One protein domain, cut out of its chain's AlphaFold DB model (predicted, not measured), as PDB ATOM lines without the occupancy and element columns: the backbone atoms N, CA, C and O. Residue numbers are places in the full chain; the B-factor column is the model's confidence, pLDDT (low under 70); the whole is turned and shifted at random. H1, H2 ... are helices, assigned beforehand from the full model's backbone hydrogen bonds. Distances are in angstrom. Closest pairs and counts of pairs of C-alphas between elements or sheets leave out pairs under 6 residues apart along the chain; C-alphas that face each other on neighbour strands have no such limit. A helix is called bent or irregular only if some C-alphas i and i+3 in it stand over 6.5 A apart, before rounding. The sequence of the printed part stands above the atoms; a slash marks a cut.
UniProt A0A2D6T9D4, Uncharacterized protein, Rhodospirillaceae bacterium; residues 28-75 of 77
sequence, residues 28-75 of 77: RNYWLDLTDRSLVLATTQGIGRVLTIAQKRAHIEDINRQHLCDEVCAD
ATOM      1  N   ARG A  28      41.754  22.739 181.488       87.25
ATOM      2  CA  ARG A  28      40.347  22.911 181.087       87.25
ATOM      3  C   ARG A  28      40.157  22.990 179.569       87.25
ATOM      4  O   ARG A  28      39.204  22.420 179.056       87.25
ATOM      5  N   ASN A  29      41.075  23.649 178.858       87.69
ATOM      6  CA  ASN A  29      40.996  23.796 177.400       87.69
ATOM      7  C   ASN A  29      40.986  22.454 176.664       87.69
ATOM      8  O   ASN A  29      40.266  22.331 175.686       87.69
ATOM      9  N   TYR A  30      41.715  21.446 177.159       88.38
ATOM     10  CA  TYR A  30      41.685  20.103 176.577       88.38
ATOM     11  C   TYR A  30      40.253  19.558 176.541       88.38
ATOM     12  O   TYR A  30      39.789  19.109 175.504       88.38
ATOM     13  N   TRP A  31      39.531  19.672 177.655       89.94
ATOM     14  CA  TRP A  31      38.159  19.185 177.787       89.94
ATOM     15  C   TRP A  31      37.141  20.004 176.994       89.94
ATOM     16  O   TRP A  31      36.175  19.447 176.486       89.94
ATOM     17  N   LEU A  32      37.351  21.320 176.895       89.00
ATOM     18  CA  LEU A  32      36.473  22.217 176.138       89.00
ATOM     19  C   LEU A  32      36.612  22.052 174.620       89.00
ATOM     20  O   LEU A  32      35.654  22.342 173.904       89.00
ATOM     21  N   ASP A  33      37.780  21.611 174.150       92.25
ATOM     22  CA  ASP A  33      38.058  21.349 172.734       92.25
ATOM     23  C   ASP A  33      37.469  20.008 172.261       92.25
ATOM     24  O   ASP A  33      37.183  19.821 171.078       92.25
ATOM     25  N   LEU A  34      37.221  19.073 173.187       91.62
ATOM     26  CA  LEU A  34      36.574  17.806 172.862       91.62
ATOM     27  C   LEU A  34      35.118  18.021 172.434       91.62
ATOM     28  O   LEU A  34      34.347  18.758 173.049       91.62
ATOM     29  N   THR A  35      34.716  17.281 171.402       94.12
ATOM     30  CA  THR A  35      33.303  17.109 171.064       94.12
ATOM     31  C   THR A  35      32.599  16.309 172.155       94.12
ATOM     32  O   THR A  35      33.227  15.506 172.848       94.12
ATOM     33  N   ASP A  36      31.281  16.465 172.269       92.44
ATOM     34  CA  ASP A  36      30.483  15.800 173.307       92.44
ATOM     35  C   ASP A  36      30.696  14.277 173.325       92.44
ATOM     36  O   ASP A  36      30.952  13.686 174.372       92.44
ATOM     37  N   ARG A  37      30.733  13.649 172.143       92.06
ATOM     38  CA  ARG A  37      31.007  12.212 172.000       92.06
ATOM     39  C   ARG A  37      32.404  11.824 172.493       92.06
ATOM     40  O   ARG A  37      32.559  10.806 173.166       92.06
ATOM     41  N   SER A  38      33.427  12.600 172.140       92.19
ATOM     42  CA  SER A  38      34.805  12.334 172.571       92.19
ATOM     43  C   SER A  38      34.969  12.542 174.073       92.19
ATOM     44  O   SER A  38      35.659  11.763 174.723       92.19
ATOM     45  N   LEU A  39      34.303  13.554 174.629       91.88
ATOM     46  CA  LEU A  39      34.276  13.836 176.059       91.88
ATOM     47  C   LEU A  39      33.627  12.689 176.839       91.88
ATOM     48  O   LEU A  39      34.187  12.228 177.836       91.88
ATOM     49  N   VAL A  40      32.489  12.184 176.361       91.50
ATOM     50  CA  VAL A  40      31.806  11.033 176.958       91.50
ATOM     51  C   VAL A  40      32.721   9.815 176.942       91.50
ATOM     52  O   VAL A  40      32.995   9.266 178.004       91.50
ATOM     53  N   LEU A  41      33.290   9.454 175.786       90.75
ATOM     54  CA  LEU A  41      34.214   8.318 175.670       90.75
ATOM     55  C   LEU A  41      35.451   8.466 176.564       90.75
ATOM     56  O   LEU A  41      35.848   7.512 177.230       90.75
ATOM     57  N   ALA A  42      36.051   9.656 176.620       89.88
ATOM     58  CA  ALA A  42      37.193   9.924 177.488       89.88
ATOM     59  C   ALA A  42      36.836   9.761 178.974       89.88
ATOM     60  O   ALA A  42      37.681   9.325 179.759       89.88
ATOM     61  N   THR A  43      35.593  10.069 179.353       88.75
ATOM     62  CA  THR A  43      35.127  10.031 180.744       88.75
ATOM     63  C   THR A  43      34.613   8.651 181.166       88.75
ATOM     64  O   THR A  43      34.785   8.270 182.322       88.75
ATOM     65  N   THR A  44      34.010   7.879 180.263       89.00
ATOM     66  CA  THR A  44      33.469   6.540 180.560       89.00
ATOM     67  C   THR A  44      34.494   5.436 180.306       89.00
ATOM     68  O   THR A  44      34.742   4.604 181.176       89.00
ATOM     69  N   GLN A  45      35.167   5.476 179.156       85.50
ATOM     70  CA  GLN A  45      36.048   4.403 178.683       85.50
ATOM     71  C   GLN A  45      37.538   4.764 178.737       85.50
ATOM     72  O   GLN A  45      38.386   3.874 178.759       85.50
ATOM     73  N   GLY A  46      37.864   6.056 178.749       85.44
ATOM     74  CA  GLY A  46      39.233   6.559 178.750       85.44
ATOM     75  C   GLY A  46      39.761   6.896 180.143       85.44
ATOM     76  O   GLY A  46      39.577   6.168 181.119       85.44
ATOM     77  N   ILE A  47      40.432   8.042 180.233       84.12
ATOM     78  CA  ILE A  47      41.086   8.517 181.457       84.12
ATOM     79  C   ILE A  47      40.124   8.763 182.628       84.12
ATOM     80  O   ILE A  47      40.544   8.689 183.776       84.12
ATOM     81  N   GLY A  48      38.838   9.020 182.371       84.00
ATOM     82  CA  GLY A  48      37.832   9.209 183.419       84.00
ATOM     83  C   GLY A  48      37.240   7.909 183.965       84.00
ATOM     84  O   GLY A  48      36.467   7.963 184.919       84.00
ATOM     85  N   ARG A  49      37.612   6.739 183.425       84.38
ATOM     86  CA  ARG A  49      37.094   5.436 183.879       84.38
ATOM     87  C   ARG A  49      37.378   5.164 185.359       84.38
ATOM     88  O   ARG A  49      36.605   4.479 186.018       84.38
ATOM     89  N   VAL A  50      38.478   5.707 185.878       83.50
ATOM     90  CA  VAL A  50      38.876   5.581 187.291       83.50
ATOM     91  C   VAL A  50      38.094   6.509 188.227       83.50
ATOM     92  O   VAL A  50      38.195   6.375 189.444       83.50
ATOM     93  N   LEU A  51      37.329   7.458 187.682       85.19
ATOM     94  CA  LEU A  51      36.544   8.404 188.464       85.19
ATOM     95  C   LEU A  51      35.213   7.787 188.892       85.19
ATOM     96  O   LEU A  51      34.523   7.124 188.120       85.19
ATOM     97  N   THR A  52      34.808   8.091 190.119       87.19
ATOM     98  CA  THR A  52      33.456   7.796 190.605       87.19
ATOM     99  C   THR A  52      32.407   8.613 189.851       87.19
ATOM    100  O   THR A  52      32.694   9.701 189.349       87.19
ATOM    101  N   ILE A  53      31.156   8.147 189.839       87.38
ATOM    102  CA  ILE A  53      30.016   8.861 189.233       87.38
ATOM    103  C   ILE A  53      29.938  10.315 189.729       87.38
ATOM    104  O   ILE A  53      29.772  11.240 188.938       87.38
ATOM    105  N   ALA A  54      30.135  10.539 191.032       88.06
ATOM    106  CA  ALA A  54      30.129  11.879 191.619       88.06
ATOM    107  C   ALA A  54      31.261  12.771 191.073       88.06
ATOM    108  O   ALA A  54      31.032  13.946 190.792       88.06
ATOM    109  N   GLN A  55      32.466  12.220 190.885       86.88
ATOM    110  CA  GLN A  55      33.599  12.946 190.298       86.88
ATOM    111  C   GLN A  55      33.386  13.235 188.811       86.88
ATOM    112  O   GLN A  55      33.653  14.352 188.371       86.88
ATOM    113  N   LYS A  56      32.866  12.262 188.052       88.38
ATOM    114  CA  LYS A  56      32.497  12.444 186.643       88.38
ATOM    115  C   LYS A  56      31.470  13.568 186.503       88.38
ATOM    116  O   LYS A  56      31.686  14.507 185.745       88.38
ATOM    117  N   ARG A  57      30.402  13.529 187.304       89.81
ATOM    118  CA  ARG A  57      29.365  14.564 187.337       89.81
ATOM    119  C   ARG A  57      29.946  15.943 187.645       89.81
ATOM    120  O   ARG A  57      29.799  16.848 186.832       89.81
ATOM    121  N   ALA A  58      30.701  16.075 188.736       88.88
ATOM    122  CA  ALA A  58      31.336  17.341 189.101       88.88
ATOM    123  C   ALA A  58      32.270  17.880 187.998       88.88
ATOM    124  O   ALA A  58      32.325  19.086 187.770       88.88
ATOM    125  N   HIS A  59      32.991  17.005 187.291       88.75
ATOM    126  CA  HIS A  59      33.850  17.391 186.171       88.75
ATOM    127  C   HIS A  59      33.053  17.929 184.972       88.75
ATOM    128  O   HIS A  59      33.380  18.990 184.447       88.75
ATOM    129  N   ILE A  60      31.987  17.237 184.565       91.50
ATOM    130  CA  ILE A  60      31.121  17.651 183.452       91.50
ATOM    131  C   ILE A  60      30.404  18.978 183.759       91.50
ATOM    132  O   ILE A  60      30.235  19.827 182.876       91.50
ATOM    133  N   GLU A  61      30.019  19.190 185.018       90.00
ATOM    134  CA  GLU A  61      29.450  20.459 185.475       90.00
ATOM    135  C   GLU A  61      30.473  21.605 185.425       90.00
ATOM    136  O   GLU A  61      30.150  22.690 184.939       90.00
ATOM    137  N   ASP A  62      31.723  21.353 185.820       87.94
ATOM    138  CA  ASP A  62      32.821  22.331 185.783       87.94
ATOM    139  C   ASP A  62      33.059  22.888 184.368       87.94
ATOM    140  O   ASP A  62      33.204  24.097 184.159       87.94
ATOM    141  N   ILE A  63      33.002  22.031 183.347       90.56
ATOM    142  CA  ILE A  63      33.175  22.423 181.939       90.56
ATOM    143  C   ILE A  63      31.880  22.910 181.267       90.56
ATOM    144  O   ILE A  63      31.861  23.110 180.056       90.56
ATOM    145  N   ASN A  64      30.813  23.165 182.040       90.62
ATOM    146  CA  ASN A  64      29.517  23.651 181.540       90.62
ATOM    147  C   ASN A  64      28.893  22.723 180.474       90.62
ATOM    148  O   ASN A  64      28.252  23.175 179.524       90.62
ATOM    149  N   ARG A  65      29.063  21.404 180.626       92.06
ATOM    150  CA  ARG A  65      28.501  20.371 179.734       92.06
ATOM    151  C   ARG A  65      27.486  19.485 180.453       92.06
ATOM    152  O   ARG A  65      27.358  18.305 180.161       92.06
ATOM    153  N   GLN A  66      26.727  20.061 181.385       92.19
ATOM    154  CA  GLN A  66      25.804  19.347 182.282       92.19
ATOM    155  C   GLN A  66      24.811  18.419 181.559       92.19
ATOM    156  O   GLN A  66      24.405  17.406 182.121       92.19
ATOM    157  N   HIS A  67      24.457  18.732 180.310       92.12
ATOM    158  CA  HIS A  67      23.590  17.903 179.471       92.12
ATOM    159  C   HIS A  67      24.166  16.504 179.175       92.12
ATOM    160  O   HIS A  67      23.399  15.591 178.894       92.12
ATOM    161  N   LEU A  68      25.484  16.305 179.294       91.94
ATOM    162  CA  LEU A  68      26.151  15.006 179.127       91.94
ATOM    163  C   LEU A  68      26.231  14.201 180.424       91.94
ATOM    164  O   LEU A  68      26.704  13.068 180.416       91.94
ATOM    165  N   CYS A  69      25.798  14.767 181.555       90.50
ATOM    166  CA  CYS A  69      25.884  14.087 182.842       90.50
ATOM    167  C   CYS A  69      25.107  12.765 182.842       90.50
ATOM    168  O   CYS A  69      25.562  11.815 183.473       90.50
ATOM    169  N   ASP A  70      23.960  12.715 182.161       89.56
ATOM    170  CA  ASP A  70      23.142  11.504 182.058       89.56
ATOM    171  C   ASP A  70      23.908  10.392 181.330       89.56
ATOM    172  O   ASP A  70      24.120   9.320 181.885       89.56
ATOM    173  N   GLU A  71      24.464  10.705 180.157       89.81
ATOM    174  CA  GLU A  71      25.228   9.759 179.339       89.81
ATOM    175  C   GLU A  71      26.520   9.290 180.030       89.81
ATOM    176  O   GLU A  71      26.864   8.110 179.998       89.81
ATOM    177  N   VAL A  72      27.218  10.192 180.724       87.94
ATOM    178  CA  VAL A  72      28.457   9.872 181.447       87.94
ATOM    179  C   VAL A  72      28.200   9.072 182.734       87.94
ATOM    180  O   VAL A  72      29.042   8.264 183.133       87.94
ATOM    181  N   CYS A  73      27.066   9.298 183.407       85.69
ATOM    182  CA  CYS A  73      26.690   8.572 184.627       85.69
ATOM    183  C   CYS A  73      25.938   7.263 184.351       85.69
ATOM    184  O   CYS A  73      25.840   6.444 185.260       85.69
ATOM    185  N   ALA A  74      25.428   7.049 183.137       80.81
ATOM    186  CA  ALA A  74      24.711   5.831 182.757       80.81
ATOM    187  C   ALA A  74      25.611   4.582 182.657       80.81
ATOM    188  O   ALA A  74      25.100   3.466 182.618       80.81
ATOM    189  N   ASP A  75      26.935   4.766 182.621       62.00
ATOM    190  CA  ASP A  75      27.941   3.711 182.417       62.00
ATOM    191  C   ASP A  75      28.179   2.809 183.655       62.00
ATOM    192  O   ASP A  75      28.903   1.826 183.560       62.00
TER     193      ASP A  75
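This is residues 28 to 75 of the 77 residues of an uncharacterized protein of Rhodospirillaceae bacterium (UniProt A0A2D6T9D4). A small compact cluster of short helices, in which H4 and H5 form a helical hairpin along one side and H2 packs on H5 at a steep tilt. The centres of H2, H4 and H5 make a triangle; H3, a short piece, turns off the end of H2 at a corner, and H1 sits at the edge of the cluster, near H2 but touching no helix. The printed part has 48 residues, and along it come H1, H2, H3, H4 and H5, with no named strand; the class is all helix, with 37 residues in the named helices. The whole is compact and rounded, with a radius of gyration of the C-alphas of 9.2 A and spans of 22 by 18 by 15 A.

Begin at residue 28 with H1, residues 28 to 33, and go on to H2, residues 36 to 44. These two are close but not clearly touching; look at Trp 31 and Leu 39, whose C-alphas are the closest, 6.8 A apart. Their lines stand at a steep tilt of 50 degrees and they run opposite ways. Next comes H3, residues 47 to 50, which touches H2 only at the corner by their link, and only just, with 3 pairs of C-alphas within 8 A; the closest are those of Thr 43 and Arg 49, 5.9 A. After it find H4, residues 53 to 62. H3 and H4 are close but not clearly touching, the closest C-alphas being those of Gly 48 and Lys 56, 7.0 A apart. H2 and H4 are also close but not clearly touching, with the C-alphas of Thr 43 and Lys 56 closest at 6.9 A; they run opposite ways at a shallow tilt of 34 degrees, only just short of steep. The last helix, H5, residues 66 to 73, forms a helical hairpin with H4. They touch with 12 pairs of C-alphas within 8 A, the closest being Ile 53 and Cys 73 at 5.7 A, and run opposite ways at a shallow tilt of 20 degrees. H5 touches H2 as well, the closest C-alphas being those of Val 40 and Val 72, 5.7 A apart; these two run the same way at a steep tilt of 39 degrees. H1 is apart from H3, H4 and H5, and H3 is apart from H5. In the backbones of H1, H2 and H4 every O i to N i+4 pair is within hydrogen-bond range, in H5 2 of 4 are, and H3 is too short for such a pair, while its one O i to N i+3 pair is not within range.

Find C-alpha 28 at (40.347, 22.911, 181.087), where H1 begins. From C-alpha 36 at (30.483, 15.800, 173.307), H2 runs 12.1 A to C-alpha 44. H3 is irregular, but only just, with C-alphas 47 and 50 6.9 A apart, which is also its length. H4, the longest helix by residues, covers 14.2 A from C-alpha 53 to C-alpha 62. H5 covers 11.1 A and ends at C-alpha 73, at (26.690, 8.572, 184.627); it too is only just irregular, with C-alphas 67 and 70 6.9 A apart.

The two C-alphas farthest apart are those of Asn 29 and Ala 74, 24.8 A. The printed part has no cut, and the four links between successive helices are tight. The mean pLDDT of the printed part is 88.4, and Asp 75 is the one printed residue under 70.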